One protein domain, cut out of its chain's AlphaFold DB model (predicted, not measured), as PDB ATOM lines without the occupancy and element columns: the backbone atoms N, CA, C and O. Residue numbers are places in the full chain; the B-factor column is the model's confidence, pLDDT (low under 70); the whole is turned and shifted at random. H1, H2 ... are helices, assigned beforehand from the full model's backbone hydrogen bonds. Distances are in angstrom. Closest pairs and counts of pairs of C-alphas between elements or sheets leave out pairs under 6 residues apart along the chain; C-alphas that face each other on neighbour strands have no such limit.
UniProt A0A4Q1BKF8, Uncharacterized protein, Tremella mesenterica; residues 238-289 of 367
ATOM      1  N   THR A 238     361.531 309.493 339.409       67.75
ATOM      2  CA  THR A 238     360.428 309.323 338.453       67.75
ATOM      3  C   THR A 238     359.478 310.526 338.455       67.75
ATOM      4  O   THR A 238     359.130 311.017 337.373       67.75
ATOM      5  N   LYS A 239     359.144 311.087 339.628       71.69
ATOM      6  CA  LYS A 239     358.417 312.368 339.742       71.69
ATOM      7  C   LYS A 239     359.175 313.508 339.044       71.69
ATOM      8  O   LYS A 239     358.554 314.268 338.300       71.69
ATOM      9  N   TRP A 240     360.500 313.600 339.195       64.38
ATOM     10  CA  TRP A 240     361.344 314.602 338.521       64.38
ATOM     11  C   TRP A 240     361.285 314.490 337.004       64.38
ATOM     12  O   TRP A 240     361.038 315.479 336.313       64.38
ATOM     13  N   LYS A 241     361.431 313.275 336.474       72.12
ATOM     14  CA  LYS A 241     361.355 313.026 335.030       72.12
ATOM     15  C   LYS A 241     359.984 313.394 334.459       72.12
ATOM     16  O   LYS A 241     359.912 313.973 333.374       72.12
ATOM     17  N   LYS A 242     358.902 313.091 335.188       71.94
ATOM     18  CA  LYS A 242     357.530 313.472 334.808       71.94
ATOM     19  C   LYS A 242     357.367 314.998 334.788       71.94
ATOM     20  O   LYS A 242     356.860 315.536 333.807       71.94
ATOM     21  N   ARG A 243     357.859 315.698 335.816       67.38
ATOM     22  CA  ARG A 243     357.795 317.171 335.928       67.38
ATOM     23  C   ARG A 243     358.609 317.882 334.851       67.38
ATOM     24  O   ARG A 243     358.110 318.816 334.235       67.38
ATOM     25  N   TYR A 244     359.821 317.412 334.570       75.31
ATOM     26  CA  TYR A 244     360.657 317.983 333.515       75.31
ATOM     27  C   TYR A 244     359.992 317.863 332.136       75.31
ATOM     28  O   TYR A 244     359.938 318.836 331.389       75.31
ATOM     29  N   ARG A 245     359.385 316.705 331.832       74.25
ATOM     30  CA  ARG A 245     358.588 316.527 330.607       74.25
ATOM     31  C   ARG A 245     357.389 317.473 330.551       74.25
ATOM     32  O   ARG A 245     357.128 318.026 329.490       74.25
ATOM     33  N   ALA A 246     356.705 317.692 331.675       73.06
ATOM     34  CA  ALA A 246     355.586 318.632 331.749       73.06
ATOM     35  C   ALA A 246     356.030 320.082 331.461       73.06
ATOM     36  O   ALA A 246     355.368 320.787 330.698       73.06
ATOM     37  N   ILE A 247     357.183 320.506 331.992       75.88
ATOM     38  CA  ILE A 247     357.780 321.821 331.698       75.88
ATOM     39  C   ILE A 247     358.162 321.920 330.216       75.88
ATOM     40  O   ILE A 247     357.815 322.902 329.567       75.88
ATOM     41  N   GLN A 248     358.799 320.891 329.648       76.75
ATOM     42  CA  GLN A 248     359.123 320.854 328.217       76.75
ATOM     43  C   GLN A 248     357.870 320.974 327.337       76.75
ATOM     44  O   GLN A 248     357.868 321.747 326.379       76.75
ATOM     45  N   SER A 249     356.791 320.258 327.672       77.50
ATOM     46  CA  SER A 249     355.519 320.388 326.953       77.50
ATOM     47  C   SER A 249     354.893 321.773 327.112       77.50
ATOM     48  O   SER A 249     354.340 322.293 326.150       77.50
ATOM     49  N   LEU A 250     355.032 322.413 328.277       76.38
ATOM     50  CA  LEU A 250     354.543 323.774 328.506       76.38
ATOM     51  C   LEU A 250     355.318 324.780 327.642       76.38
ATOM     52  O   LEU A 250     354.705 325.597 326.957       76.38
ATOM     53  N   CYS A 251     356.647 324.666 327.575       74.81
ATOM     54  CA  CYS A 251     357.468 325.468 326.666       74.81
ATOM     55  C   CYS A 251     357.063 325.268 325.195       74.81
ATOM     56  O   CYS A 251     356.946 326.244 324.457       74.81
ATOM     57  N   ALA A 252     356.788 324.030 324.771       80.50
ATOM     58  CA  ALA A 252     356.306 323.751 323.418       80.50
ATOM     59  C   ALA A 252     354.937 324.400 323.138       80.50
ATOM     60  O   ALA A 252     354.737 324.969 322.066       80.50
ATOM     61  N   ILE A 253     354.014 324.385 324.107       82.31
ATOM     62  CA  ILE A 253     352.707 325.052 323.991       82.31
ATOM     63  C   ILE A 253     352.870 326.571 323.863       82.31
ATOM     64  O   ILE A 253     352.171 327.183 323.059       82.31
ATOM     65  N   ILE A 254     353.814 327.179 324.588       77.31
ATOM     66  CA  ILE A 254     354.122 328.611 324.451       77.31
ATOM     67  C   ILE A 254     354.611 328.926 323.030       77.31
ATOM     68  O   ILE A 254     354.158 329.903 322.437       77.31
ATOM     69  N   ILE A 255     355.472 328.085 322.444       82.12
ATOM     70  CA  ILE A 255     355.922 328.249 321.049       82.12
ATOM     71  C   ILE A 255     354.727 328.168 320.084       82.12
ATOM     72  O   ILE A 255     354.582 329.015 319.203       82.12
ATOM     73  N   ILE A 256     353.831 327.196 320.281       79.62
ATOM     74  CA  ILE A 256     352.611 327.039 319.470       79.62
ATOM     75  C   ILE A 256     351.665 328.242 319.640       79.62
ATOM     76  O   ILE A 256     351.016 328.646 318.674       79.62
ATOM     77  N   ALA A 257     351.620 328.866 320.822       80.88
ATOM     78  CA  ALA A 257     350.789 330.040 321.094       80.88
ATOM     79  C   ALA A 257     351.163 331.264 320.246       80.88
ATOM     80  O   ALA A 257     350.282 332.067 319.930       80.88
ATOM     81  N   PHE A 258     352.431 331.388 319.835       80.69
ATOM     82  CA  PHE A 258     352.864 332.442 318.913       80.69
ATOM     83  C   PHE A 258     352.338 332.242 317.487       80.69
ATOM     84  O   PHE A 258     352.139 333.223 316.776       80.69
ATOM     85  N   VAL A 259     352.077 330.995 317.079       88.31
ATOM     86  CA  VAL A 259     351.566 330.665 315.739       88.31
ATOM     87  C   VAL A 259     350.038 330.663 315.721       88.31
ATOM     88  O   VAL A 259     349.423 331.272 314.847       88.31
ATOM     89  N   ASN A 260     349.400 329.988 316.683       87.75
ATOM     90  CA  ASN A 260     347.944 329.899 316.757       87.75
ATOM     91  C   ASN A 260     347.447 329.806 318.206       87.75
ATOM     92  O   ASN A 260     347.483 328.752 318.849       87.75
ATOM     93  N   LYS A 261     346.892 330.921 318.692       81.19
ATOM     94  CA  LYS A 261     346.382 331.062 320.063       81.19
ATOM     95  C   LYS A 261     345.264 330.066 320.394       81.19
ATOM     96  O   LYS A 261     345.238 329.544 321.501       81.19
ATOM     97  N   LYS A 262     344.371 329.750 319.444       82.44
ATOM     98  CA  LYS A 262     343.230 328.841 319.682       82.44
ATOM     99  C   LYS A 262     343.686 327.398 319.907       82.44
ATOM    100  O   LYS A 262     343.192 326.728 320.808       82.44
ATOM    101  N   ILE A 263     344.662 326.942 319.118       84.69
ATOM    102  CA  ILE A 263     345.244 325.599 319.256       84.69
ATOM    103  C   ILE A 263     346.029 325.498 320.565       84.69
ATOM    104  O   ILE A 263     345.895 324.512 321.285       84.69
ATOM    105  N   ALA A 264     346.788 326.537 320.920       77.25
ATOM    106  CA  ALA A 264     347.536 326.556 322.171       77.25
ATOM    107  C   ALA A 264     346.627 326.449 323.403       77.25
ATOM    108  O   ALA A 264     346.953 325.705 324.325       77.25
ATOM    109  N   VAL A 265     345.465 327.115 323.398       80.56
ATOM    110  CA  VAL A 265     344.456 326.992 324.467       80.56
ATOM    111  C   VAL A 265     343.954 325.552 324.580       80.56
ATOM    112  O   VAL A 265     343.922 325.006 325.679       80.56
ATOM    113  N   ALA A 266     343.626 324.905 323.457       82.69
ATOM    114  CA  ALA A 266     343.180 323.512 323.455       82.69
ATOM    115  C   ALA A 266     344.263 322.550 323.986       82.69
ATOM    116  O   ALA A 266     343.972 321.691 324.818       82.69
ATOM    117  N   CYS A 267     345.523 322.729 323.572       83.00
ATOM    118  CA  CYS A 267     346.651 321.938 324.073       83.00
ATOM    119  C   CYS A 267     346.912 322.165 325.567       83.00
ATOM    120  O   CYS A 267     347.255 321.217 326.276       83.00
ATOM    121  N   LEU A 268     346.738 323.395 326.056       80.25
ATOM    122  CA  LEU A 268     346.905 323.719 327.471       80.25
ATOM    123  C   LEU A 268     345.792 323.073 328.306       80.25
ATOM    124  O   LEU A 268     346.100 322.386 329.276       80.25
ATOM    125  N   CYS A 269     344.530 323.169 327.876       81.31
ATOM    126  CA  CYS A 269     343.413 322.469 328.520       81.31
ATOM    127  C   CYS A 269     343.633 320.949 328.570       81.31
ATOM    128  O   CYS A 269     343.412 320.330 329.611       81.31
ATOM    129  N   TYR A 270     344.114 320.349 327.476       86.19
ATOM    130  CA  TYR A 270     344.449 318.923 327.439       86.19
ATOM    131  C   TYR A 270     345.569 318.563 328.423       86.19
ATOM    132  O   TYR A 270     345.466 317.568 329.140       86.19
ATOM    133  N   LEU A 271     346.623 319.381 328.507       81.94
ATOM    134  CA  LEU A 271     347.720 319.160 329.448       81.94
ATOM    135  C   LEU A 271     347.234 319.254 330.897       81.94
ATOM    136  O   LEU A 271     347.582 318.395 331.706       81.94
ATOM    137  N   THR A 272     346.402 320.245 331.224       80.19
ATOM    138  CA  THR A 272     345.800 320.373 332.558       80.19
ATOM    139  C   THR A 272     344.935 319.160 332.894       80.19
ATOM    140  O   THR A 272     345.078 318.607 333.984       80.19
ATOM    141  N   TYR A 273     344.104 318.700 331.953       84.56
ATOM    142  CA  TYR A 273     343.302 317.487 332.122       84.56
ATOM    143  C   TYR A 273     344.179 316.255 332.365       84.56
ATOM    144  O   TYR A 273     343.941 315.525 333.318       84.56
ATOM    145  N   HIS A 274     345.228 316.057 331.565       81.94
ATOM    146  CA  HIS A 274     346.142 314.925 331.709       81.94
ATOM    147  C   HIS A 274     346.910 314.963 333.040       81.94
ATOM    148  O   HIS A 274     347.116 313.938 333.689       81.94
ATOM    149  N   VAL A 275     347.354 316.141 333.488       79.25
ATOM    150  CA  VAL A 275     347.988 316.274 334.807       79.25
ATOM    151  C   VAL A 275     346.987 315.894 335.895       79.25
ATOM    152  O   VAL A 275     347.301 315.034 336.714       79.25
ATOM    153  N   PHE A 276     345.776 316.449 335.853       72.25
ATOM    154  CA  PHE A 276     344.736 316.159 336.835       72.25
ATOM    155  C   PHE A 276     344.341 314.675 336.845       72.25
ATOM    156  O   PHE A 276     344.313 314.060 337.908       72.25
ATOM    157  N   SER A 277     344.125 314.066 335.676       74.69
ATOM    158  CA  SER A 277     343.767 312.650 335.558       74.69
ATOM    159  C   SER A 277     344.862 311.746 336.115       74.69
ATOM    160  O   SER A 277     344.560 310.796 336.828       74.69
ATOM    161  N   THR A 278     346.137 312.062 335.862       75.38
ATOM    162  CA  THR A 278     347.241 311.256 336.396       75.38
ATOM    163  C   THR A 278     347.446 311.425 337.899       75.38
ATOM    164  O   THR A 278     347.917 310.488 338.534       75.38
ATOM    165  N   GLU A 279     347.119 312.579 338.489       74.12
ATOM    166  CA  GLU A 279     347.141 312.739 339.949       74.12
ATOM    167  C   GLU A 279     345.981 311.982 340.601       74.12
ATOM    168  O   GLU A 279     346.199 311.275 341.580       74.12
ATOM    169  N   VAL A 280     344.784 312.034 340.009       67.94
ATOM    170  CA  VAL A 280     343.627 311.240 340.456       67.94
ATOM    171  C   VAL A 280     343.921 309.739 340.353       67.94
ATOM    172  O   VAL A 280     343.714 309.004 341.313       67.94
ATOM    173  N   GLU A 281     344.493 309.280 339.240       75.25
ATOM    174  CA  GLU A 281     344.910 307.883 339.059       75.25
ATOM    175  C   GLU A 281     346.004 307.477 340.060       75.25
ATOM    176  O   GLU A 281     345.994 306.362 340.572       75.25
ATOM    177  N   ASN A 282     346.933 308.379 340.386       68.44
ATOM    178  CA  ASN A 282     347.947 308.132 341.411       68.44
ATOM    179  C   ASN A 282     347.359 308.062 342.829       68.44
ATOM    180  O   ASN A 282     347.889 307.318 343.647       68.44
ATOM    181  N   MET A 283     346.291 308.810 343.119       64.62
ATOM    182  CA  MET A 283     345.559 308.727 344.392       64.62
ATOM    183  C   MET A 283     344.698 307.462 344.489       64.62
ATOM    184  O   MET A 283     344.454 306.970 345.585       64.62
ATOM    185  N   LEU A 284     344.244 306.945 343.346       69.50
ATOM    186  CA  LEU A 284     343.449 305.719 343.244       69.50
ATOM    187  C   LEU A 284     344.305 304.449 343.181       69.50
ATOM    188  O   LEU A 284     343.784 303.355 343.392       69.50
ATOM    189  N   LYS A 285     345.604 304.564 342.880       66.75
ATOM    190  CA  LYS A 285     346.509 303.414 342.889       66.75
ATOM    191  C   LYS A 285     346.699 302.924 344.326       66.75
ATOM    192  O   LYS A 285     347.060 303.729 345.186       66.75
ATOM    193  N   PRO A 286     346.485 301.623 344.594       60.16
ATOM    194  CA  PRO A 286     346.763 301.074 345.909       60.16
ATOM    195  C   PRO A 286     348.248 301.284 346.247       60.16
ATOM    196  O   PRO A 286     349.094 301.280 345.341       60.16
ATOM    197  N   PRO A 287     348.579 301.501 347.532       58.25
ATOM    198  CA  PRO A 287     349.965 301.606 347.959       58.25
ATOM    199  C   PRO A 287     350.728 300.339 347.558       58.25
ATOM    200  O   PRO A 287     350.150 299.260 347.461       58.25
ATOM    201  N   VAL A 288     352.032 300.480 347.311       61.78
ATOM    202  CA  VAL A 288     352.905 299.353 346.953       61.78
ATOM    203  C   VAL A 288     352.742 298.250 348.002       61.78
ATOM    204  O   VAL A 288     352.961 298.500 349.189       61.78
ATOM    205  N   ASN A 289     352.334 297.052 347.571       62.88
ATOM    206  CA  ASN A 289     352.135 295.906 348.451       62.88
ATOM    207  C   ASN A 289     353.458 295.570 349.151       62.88
ATOM    208  O   ASN A 289     354.399 295.064 348.540       62.88
TER     209      ASN A 289
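AT A GLANCE: This is residues 238 to 289 of the 367 residues of an uncharacterized protein of Tremella mesenterica (UniProt A0A4Q1BKF8). This is a long helical hairpin opened as a narrow V: H1 runs to a tight turn and H2 folds back, the two touching near the turn. Residues 276 to 289, of which 276 to 284 belong to H2, stick out and lengthen the whole. The printed part has 52 residues, with two named helices, H1 then H2, and no named strand: all helix. It is loose, with a radius of gyration of the C-alphas of 13.8 A, spanning 48 by 19 by 6 A.

HOW THE PARTS SIT: Start with H1, residues 238 to 259; it touches H2, residues 261 to 284, with residues 250 to 257 alone, meeting residues 263 to 268 alone. Look at their closest C-alphas, those of Ala 257 and Ala 264, 4.9 A apart. This helical hairpin runs opposite ways at a shallow tilt of 16 degrees. Every O i to N i+4 pair is within hydrogen-bond range in H2, and 17 of 18 in H1.

IN THESE COORDINATES: Find C-alpha 238 at (360.428, 309.323, 338.453); from there H1 runs 32.4 A to C-alpha 259. H2 runs 34.5 A to C-alpha 284 at (343.449, 305.719, 343.244).

THE WHOLE: The printed part has no cut, and the H1 to H2 link is tight. Confidence is low, under 70, at residues 238, 240, 243, 280 and 282 to 289.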